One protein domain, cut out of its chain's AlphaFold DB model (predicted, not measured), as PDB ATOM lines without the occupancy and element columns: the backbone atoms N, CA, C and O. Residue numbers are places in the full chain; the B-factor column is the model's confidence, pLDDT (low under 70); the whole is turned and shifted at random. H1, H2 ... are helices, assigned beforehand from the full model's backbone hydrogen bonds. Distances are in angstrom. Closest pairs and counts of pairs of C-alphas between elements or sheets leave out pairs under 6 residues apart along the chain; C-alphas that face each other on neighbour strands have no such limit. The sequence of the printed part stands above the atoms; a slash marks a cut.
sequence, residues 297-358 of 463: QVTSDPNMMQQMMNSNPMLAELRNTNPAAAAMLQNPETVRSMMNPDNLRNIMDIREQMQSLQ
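AT A GLANCE: This is residues 297 to 358 of the 463 residues of the protein "Hypothetical protein" of Proboscia inermis (UniProt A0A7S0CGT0). Five short helices, H1 to H5, turn corner after corner into a loose, nearly closed ring, and H5 comes back near H1. From H5 the longest helix, H6, leads away as an arm, with residues 348 to 358 sticking out. The 62 printed residues hold six named helices, H1 to H6 in chain order, and no named strand; the class is all helix. The whole is only just compact, close to loose, with a radius of gyration of the C-alphas of 12.4 A and spans of 37 by 25 by 17 A.

IN THESE COORDINATES: H1, residues 297 to 300, begins at C-alpha 297 (190.038, 201.620, 157.122). H2, residues 302 to 311, measures 13.9 A, and H3, residues 313 to 321, 12.0 A. H4 is residues 323 to 329, and H5 is residues 332 to 339. H6, residues 341 to 358, measures 24.8 A and ends at C-alpha 358 (179.914, 178.960, 183.382).

HOW THE PARTS SIT: H1 and H2 touch only at the corner, the closest C-alphas being Val 298 and Met 305, 5.1 A. H2 and H3 only just touch, only at the corner, with 3 pairs of C-alphas within 8 A, closest Asn 310 and Ala 316 at 6.0 A; they are about perpendicular, 88 degrees. H3 and H4 touch only at the corner, closest C-alphas Arg 319 and Ala 326 at 4.7 A, at a steep tilt of 49 degrees, opposite ways. H4 and H5 only just touch, only at the corner, with 3 such pairs, closest Leu 329 and Val 335 at 5.3 A, about perpendicular at 87 degrees. H1 and H5 are close but not clearly touching, closest C-alphas Thr 299 and Arg 336, 7.2 A. H6, with residues 343 to 347 alone, only just touches H5, only at the corner, with 3 such pairs, closest Met 338 and Leu 344 at 6.0 A, about perpendicular at 77 degrees. H2 and H5 are apart, as are H4 and H6. Every O i to N i+4 pair is within hydrogen-bond range in H2, H3, H4, H5 and H6; H1 is too short for such a pair.

THE WHOLE: The C-alphas of Asp 301 and Leu 357 are the two farthest apart, 37.0 A. The printed part has no cut, and its five links between helices are tight. Mean pLDDT of the printed part is 72.6; 19 residues are under 70, among them 347 to 358.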
ATOM      1  N   GLN A 297     189.155 202.014 158.223       71.69
ATOM      2  CA  GLN A 297     190.038 201.620 157.122       71.69
ATOM      3  C   GLN A 297     190.311 200.105 157.091       71.69
ATOM      4  O   GLN A 297     190.163 199.467 156.052       71.69
ATOM      5  N   VAL A 298     190.598 199.491 158.242       71.56
ATOM      6  CA  VAL A 298     190.735 198.032 158.386       71.56
ATOM      7  C   VAL A 298     189.441 197.303 157.998       71.56
ATOM      8  O   VAL A 298     189.506 196.230 157.404       71.56
ATOM      9  N   THR A 299     188.259 197.857 158.291       78.69
ATOM     10  CA  THR A 299     186.981 197.255 157.863       78.69
ATOM     11  C   THR A 299     186.657 197.461 156.386       78.69
ATOM     12  O   THR A 299     185.921 196.644 155.830       78.69
ATOM     13  N   SER A 300     187.199 198.496 155.734       82.75
ATOM     14  CA  SER A 300     187.093 198.663 154.278       82.75
ATOM     15  C   SER A 300     188.114 197.829 153.502       82.75
ATOM     16  O   SER A 300     187.791 197.377 152.405       82.75
ATOM     17  N   ASP A 301     189.301 197.577 154.065       75.19
ATOM     18  CA  ASP A 301     190.379 196.820 153.419       75.19
ATOM     19  C   ASP A 301     190.496 195.378 153.953       75.19
ATOM     20  O   ASP A 301     191.172 195.125 154.955       75.19
ATOM     21  N   PRO A 302     189.913 194.370 153.267       75.44
ATOM     22  CA  PRO A 302     189.882 192.991 153.763       75.44
ATOM     23  C   PRO A 302     191.271 192.345 153.895       75.44
ATOM     24  O   PRO A 302     191.453 191.465 154.737       75.44
ATOM     25  N   ASN A 303     192.266 192.786 153.114       85.50
ATOM     26  CA  ASN A 303     193.657 192.343 153.282       85.50
ATOM     27  C   ASN A 303     194.275 192.907 154.569       85.50
ATOM     28  O   ASN A 303     194.946 192.176 155.297       85.50
ATOM     29  N   MET A 304     193.997 194.174 154.896       78.44
ATOM     30  CA  MET A 304     194.481 194.793 156.130       78.44
ATOM     31  C   MET A 304     193.759 194.219 157.356       78.44
ATOM     32  O   MET A 304     194.401 193.994 158.378       78.44
ATOM     33  N   MET A 305     192.478 193.844 157.239       72.31
ATOM     34  CA  MET A 305     191.799 193.029 158.254       72.31
ATOM     35  C   MET A 305     192.476 191.672 158.455       72.31
ATOM     36  O   MET A 305     192.682 191.276 159.597       72.31
ATOM     37  N   GLN A 306     192.859 190.960 157.393       73.62
ATOM     38  CA  GLN A 306     193.563 189.677 157.529       73.62
ATOM     39  C   GLN A 306     194.953 189.842 158.154       73.62
ATOM     40  O   GLN A 306     195.354 189.020 158.981       73.62
ATOM     41  N   GLN A 307     195.663 190.925 157.832       74.25
ATOM     42  CA  GLN A 307     196.929 191.266 158.473       74.25
ATOM     43  C   GLN A 307     196.725 191.624 159.952       74.25
ATOM     44  O   GLN A 307     197.419 191.068 160.799       74.25
ATOM     45  N   MET A 308     195.717 192.436 160.290       67.00
ATOM     46  CA  MET A 308     195.396 192.787 161.677       67.00
ATOM     47  C   MET A 308     194.950 191.558 162.485       67.00
ATOM     48  O   MET A 308     195.417 191.352 163.603       67.00
ATOM     49  N   MET A 309     194.121 190.692 161.900       70.12
ATOM     50  CA  MET A 309     193.612 189.449 162.493       70.12
ATOM     51  C   MET A 309     194.706 188.396 162.721       70.12
ATOM     52  O   MET A 309     194.587 187.584 163.636       70.12
ATOM     53  N   ASN A 310     195.772 188.418 161.918       76.69
ATOM     54  CA  ASN A 310     196.973 187.615 162.149       76.69
ATOM     55  C   ASN A 310     197.970 188.309 163.100       76.69
ATOM     56  O   ASN A 310     198.709 187.618 163.795       76.69
ATOM     57  N   SER A 311     197.990 189.648 163.151       76.19
ATOM     58  CA  SER A 311     198.851 190.427 164.056       76.19
ATOM     59  C   SER A 311     198.345 190.460 165.499       76.19
ATOM     60  O   SER A 311     199.150 190.585 166.414       76.19
ATOM     61  N   ASN A 312     197.029 190.345 165.709       68.56
ATOM     62  CA  ASN A 312     196.421 190.376 167.031       68.56
ATOM     63  C   ASN A 312     196.333 188.942 167.593       68.56
ATOM     64  O   ASN A 312     195.433 188.185 167.201       68.56
ATOM     65  N   PRO A 313     197.235 188.544 168.515       73.44
ATOM     66  CA  PRO A 313     197.336 187.163 168.976       73.44
ATOM     67  C   PRO A 313     196.065 186.689 169.689       73.44
ATOM     68  O   PRO A 313     195.725 185.514 169.597       73.44
ATOM     69  N   MET A 314     195.311 187.593 170.327       69.12
ATOM     70  CA  MET A 314     194.056 187.258 171.005       69.12
ATOM     71  C   MET A 314     192.975 186.786 170.021       69.12
ATOM     72  O   MET A 314     192.217 185.863 170.318       69.12
ATOM     73  N   LEU A 315     192.916 187.387 168.828       71.38
ATOM     74  CA  LEU A 315     191.931 187.038 167.802       71.38
ATOM     75  C   LEU A 315     192.346 185.780 167.023       71.38
ATOM     76  O   LEU A 315     191.494 184.962 166.668       71.38
ATOM     77  N   ALA A 316     193.654 185.583 166.827       75.25
ATOM     78  CA  ALA A 316     194.209 184.331 166.320       75.25
ATOM     79  C   ALA A 316     193.919 183.155 167.275       75.25
ATOM     80  O   ALA A 316     193.466 182.100 166.824       75.25
ATOM     81  N   GLU A 317     194.090 183.352 168.586       76.12
ATOM     82  CA  GLU A 317     193.762 182.358 169.614       76.12
ATOM     83  C   GLU A 317     192.252 182.081 169.669       76.12
ATOM     84  O   GLU A 317     191.841 180.920 169.674       76.12
ATOM     85  N   LEU A 318     191.401 183.114 169.605       71.56
ATOM     86  CA  LEU A 318     189.939 182.952 169.564       71.56
ATOM     87  C   LEU A 318     189.472 182.155 168.332       71.56
ATOM     88  O   LEU A 318     188.576 181.319 168.438       71.56
ATOM     89  N   ARG A 319     190.096 182.372 167.167       78.19
ATOM     90  CA  ARG A 319     189.815 181.613 165.935       78.19
ATOM     91  C   ARG A 319     190.205 180.136 166.067       78.19
ATOM     92  O   ARG A 319     189.516 179.278 165.519       78.19
ATOM     93  N   ASN A 320     191.298 179.846 166.772       80.38
ATOM     94  CA  ASN A 320     191.796 178.487 166.986       80.38
ATOM     95  C   ASN A 320     191.003 177.739 168.077       80.38
ATOM     96  O   ASN A 320     190.764 176.540 167.948       80.38
ATOM     97  N   THR A 321     190.572 178.440 169.129       80.00
ATOM     98  CA  THR A 321     189.819 177.874 170.264       80.00
ATOM     99  C   THR A 321     188.315 177.780 170.008       80.00
ATOM    100  O   THR A 321     187.674 176.853 170.502       80.00
ATOM    101  N   ASN A 322     187.737 178.688 169.216       69.00
ATOM    102  CA  ASN A 322     186.308 178.709 168.916       69.00
ATOM    103  C   ASN A 322     186.036 178.748 167.392       69.00
ATOM    104  O   ASN A 322     185.918 179.823 166.796       69.00
ATOM    105  N   PRO A 323     185.854 177.582 166.738       80.81
ATOM    106  CA  PRO A 323     185.581 177.519 165.299       80.81
ATOM    107  C   PRO A 323     184.215 178.111 164.899       80.81
ATOM    108  O   PRO A 323     184.027 178.465 163.736       80.81
ATOM    109  N   ALA A 324     183.268 178.271 165.834       81.88
ATOM    110  CA  ALA A 324     182.027 179.002 165.568       81.88
ATOM    111  C   ALA A 324     182.277 180.520 165.525       81.88
ATOM    112  O   ALA A 324     181.775 181.195 164.624       81.88
ATOM    113  N   ALA A 325     183.127 181.044 166.418       73.81
ATOM    114  CA  ALA A 325     183.607 182.423 166.330       73.81
ATOM    115  C   ALA A 325     184.414 182.647 165.042       73.81
ATOM    116  O   ALA A 325     184.217 183.658 164.378       73.81
ATOM    117  N   ALA A 326     185.231 181.681 164.606       74.88
ATOM    118  CA  ALA A 326     185.921 181.759 163.317       74.88
ATOM    119  C   ALA A 326     184.953 181.940 162.129       74.88
ATOM    120  O   ALA A 326     185.262 182.698 161.212       74.88
ATOM    121  N   ALA A 327     183.785 181.283 162.137       80.81
ATOM    122  CA  ALA A 327     182.752 181.443 161.107       80.81
ATOM    123  C   ALA A 327     181.950 182.754 161.249       80.81
ATOM    124  O   ALA A 327     181.558 183.355 160.246       80.81
ATOM    125  N   MET A 328     181.741 183.244 162.474       73.62
ATOM    126  CA  MET A 328     181.175 184.579 162.708       73.62
ATOM    127  C   MET A 328     182.121 185.680 162.218       73.62
ATOM    128  O   MET A 328     181.678 186.585 161.522       73.62
ATOM    129  N   LEU A 329     183.425 185.559 162.473       76.62
ATOM    130  CA  LEU A 329     184.441 186.517 162.029       76.62
ATOM    131  C   LEU A 329     184.713 186.462 160.510       76.62
ATOM    132  O   LEU A 329     185.300 187.383 159.955       76.62
ATOM    133  N   GLN A 330     184.269 185.411 159.813       78.12
ATOM    134  CA  GLN A 330     184.245 185.368 158.343       78.12
ATOM    135  C   GLN A 330     183.085 186.177 157.740       78.12
ATOM    136  O   GLN A 330     183.099 186.456 156.543       78.12
ATOM    137  N   ASN A 331     182.079 186.551 158.538       76.25
ATOM    138  CA  ASN A 331     180.989 187.409 158.088       76.25
ATOM    139  C   ASN A 331     181.349 188.872 158.396       76.25
ATOM    140  O   ASN A 331     181.326 189.252 159.568       76.25
ATOM    141  N   PRO A 332     181.650 189.714 157.388       70.44
ATOM    142  CA  PRO A 332     182.121 191.081 157.623       70.44
ATOM    143  C   PRO A 332     181.080 191.939 158.347       70.44
ATOM    144  O   PRO A 332     181.442 192.729 159.207       70.44
ATOM    145  N   GLU A 333     179.786 191.722 158.096       80.94
ATOM    146  CA  GLU A 333     178.699 192.376 158.838       80.94
ATOM    147  C   GLU A 333     178.669 191.960 160.317       80.94
ATOM    148  O   GLU A 333     178.415 192.786 161.191       80.94
ATOM    149  N   THR A 334     178.995 190.701 160.628       79.75
ATOM    150  CA  THR A 334     179.084 190.221 162.013       79.75
ATOM    151  C   THR A 334     180.332 190.768 162.700       79.75
ATOM    152  O   THR A 334     180.216 191.225 163.833       79.75
ATOM    153  N   VAL A 335     181.489 190.810 162.022       75.81
ATOM    154  CA  VAL A 335     182.710 191.484 162.514       75.81
ATOM    155  C   VAL A 335     182.428 192.952 162.792       75.81
ATOM    156  O   VAL A 335     182.711 193.425 163.883       75.81
ATOM    157  N   ARG A 336     181.811 193.658 161.843       75.62
ATOM    158  CA  ARG A 336     181.434 195.066 161.976       75.62
ATOM    159  C   ARG A 336     180.465 195.265 163.134       75.62
ATOM    160  O   ARG A 336     180.667 196.165 163.938       75.62
ATOM    161  N   SER A 337     179.486 194.372 163.301       77.81
ATOM    162  CA  SER A 337     178.634 194.375 164.489       77.81
ATOM    163  C   SER A 337     179.442 194.141 165.766       77.81
ATOM    164  O   SER A 337     179.203 194.835 166.735       77.81
ATOM    165  N   MET A 338     180.411 193.224 165.785       69.25
ATOM    166  CA  MET A 338     181.230 192.872 166.952       69.25
ATOM    167  C   MET A 338     182.335 193.898 167.251       69.25
ATOM    168  O   MET A 338     182.875 193.899 168.348       69.25
ATOM    169  N   MET A 339     182.664 194.764 166.292       73.12
ATOM    170  CA  MET A 339     183.585 195.894 166.416       73.12
ATOM    171  C   MET A 339     182.862 197.213 166.720       73.12
ATOM    172  O   MET A 339     183.496 198.159 167.182       73.12
ATOM    173  N   ASN A 340     181.544 197.294 166.502       74.94
ATOM    174  CA  ASN A 340     180.756 198.461 166.894       74.94
ATOM    175  C   ASN A 340     180.763 198.604 168.431       74.94
ATOM    176  O   ASN A 340     180.458 197.633 169.133       74.94
ATOM    177  N   PRO A 341     181.036 199.806 168.973       69.94
ATOM    178  CA  PRO A 341     181.258 200.008 170.409       69.94
ATOM    179  C   PRO A 341     180.041 199.643 171.270       69.94
ATOM    180  O   PRO A 341     180.197 199.093 172.358       69.94
ATOM    181  N   ASP A 342     178.823 199.871 170.774       80.19
ATOM    182  CA  ASP A 342     177.592 199.520 171.494       80.19
ATOM    183  C   ASP A 342     177.366 198.005 171.575       80.19
ATOM    184  O   ASP A 342     176.832 197.499 172.559       80.19
ATOM    185  N   ASN A 343     177.825 197.254 170.573       75.00
ATOM    186  CA  ASN A 343     177.743 195.801 170.603       75.00
ATOM    187  C   ASN A 343     178.898 195.188 171.405       75.00
ATOM    188  O   ASN A 343     178.699 194.146 172.016       75.00
ATOM    189  N   LEU A 344     180.078 195.825 171.441       69.94
ATOM    190  CA  LEU A 344     181.170 195.440 172.343       69.94
ATOM    191  C   LEU A 344     180.749 195.559 173.804       69.94
ATOM    192  O   LEU A 344     180.959 194.615 174.557       69.94
ATOM    193  N   ARG A 345     180.073 196.655 174.177       78.06
ATOM    194  CA  ARG A 345     179.446 196.809 175.500       78.06
ATOM    195  C   ARG A 345     178.492 195.651 175.795       78.06
ATOM    196  O   ARG A 345     178.681 194.953 176.785       78.06
ATOM    197  N   ASN A 346     177.560 195.364 174.884       75.19
ATOM    198  CA  ASN A 346     176.633 194.235 175.030       75.19
ATOM    199  C   ASN A 346     177.342 192.863 175.065       75.19
ATOM    200  O   ASN A 346     176.840 191.931 175.688       75.19
ATOM    201  N   ILE A 347     178.490 192.711 174.397       68.00
ATOM    202  CA  ILE A 347     179.295 191.481 174.375       68.00
ATOM    203  C   ILE A 347     180.120 191.316 175.658       68.00
ATOM    204  O   ILE A 347     180.302 190.180 176.091       68.00
ATOM    205  N   MET A 348     180.577 192.400 176.287       69.69
ATOM    206  CA  MET A 348     181.194 192.364 177.619       69.69
ATOM    207  C   MET A 348     180.155 191.964 178.674       69.69
ATOM    208  O   MET A 348     180.369 190.975 179.372       69.69
ATOM    209  N   ASP A 349     178.975 192.593 178.647       69.94
ATOM    210  CA  ASP A 349     177.804 192.223 179.464       69.94
ATOM    211  C   ASP A 349     177.433 190.731 179.270       69.94
ATOM    212  O   ASP A 349     177.234 189.973 180.221       69.94
ATOM    213  N   ILE A 350     177.427 190.252 178.017       67.69
ATOM    214  CA  ILE A 350     177.218 188.833 177.678       67.69
ATOM    215  C   ILE A 350     178.366 187.940 178.156       67.69
ATOM    216  O   ILE A 350     178.111 186.786 178.494       67.69
ATOM    217  N   ARG A 351     179.615 188.411 178.189       57.25
ATOM    218  CA  ARG A 351     180.763 187.608 178.631       57.25
ATOM    219  C   ARG A 351     180.773 187.450 180.146       57.25
ATOM    220  O   ARG A 351     180.978 186.330 180.607       57.25
ATOM    221  N   GLU A 352     180.448 188.491 180.905       65.62
ATOM    222  CA  GLU A 352     180.234 188.398 182.355       65.62
ATOM    223  C   GLU A 352     178.980 187.575 182.692       65.62
ATOM    224  O   GLU A 352     179.010 186.723 183.586       65.62
ATOM    225  N   GLN A 353     177.896 187.722 181.925       56.00
ATOM    226  CA  GLN A 353     176.705 186.881 182.077       56.00
ATOM    227  C   GLN A 353     176.978 185.411 181.704       56.00
ATOM    228  O   GLN A 353     176.494 184.500 182.371       56.00
ATOM    229  N   MET A 354     177.793 185.140 180.682       57.59
ATOM    230  CA  MET A 354     178.127 183.775 180.265       57.59
ATOM    231  C   MET A 354     179.198 183.138 181.157       57.59
ATOM    232  O   MET A 354     179.093 181.946 181.430       57.59
ATOM    233  N   GLN A 355     180.170 183.895 181.681       62.47
ATOM    234  CA  GLN A 355     181.103 183.394 182.699       62.47
ATOM    235  C   GLN A 355     180.404 183.181 184.045       62.47
ATOM    236  O   GLN A 355     180.647 182.156 184.669       62.47
ATOM    237  N   SER A 356     179.442 184.019 184.448       58.84
ATOM    238  CA  SER A 356     178.607 183.724 185.628       58.84
ATOM    239  C   SER A 356     177.634 182.551 185.419       58.84
ATOM    240  O   SER A 356     177.310 181.864 186.386       58.84
ATOM    241  N   LEU A 357     177.240 182.221 184.179       49.69
ATOM    242  CA  LEU A 357     176.602 180.930 183.863       49.69
ATOM    243  C   LEU A 357     177.600 179.751 183.822       49.69
ATOM    244  O   LEU A 357     177.209 178.624 184.125       49.69
ATOM    245  N   GLN A 358     178.867 179.987 183.468       50.19
ATOM    246  CA  GLN A 358     179.914 178.960 183.382       50.19
ATOM    247  C   GLN A 358     180.435 178.553 184.773       50.19
ATOM    248  O   GLN A 358     180.526 177.357 185.050       50.19
TER     249      GLN A 358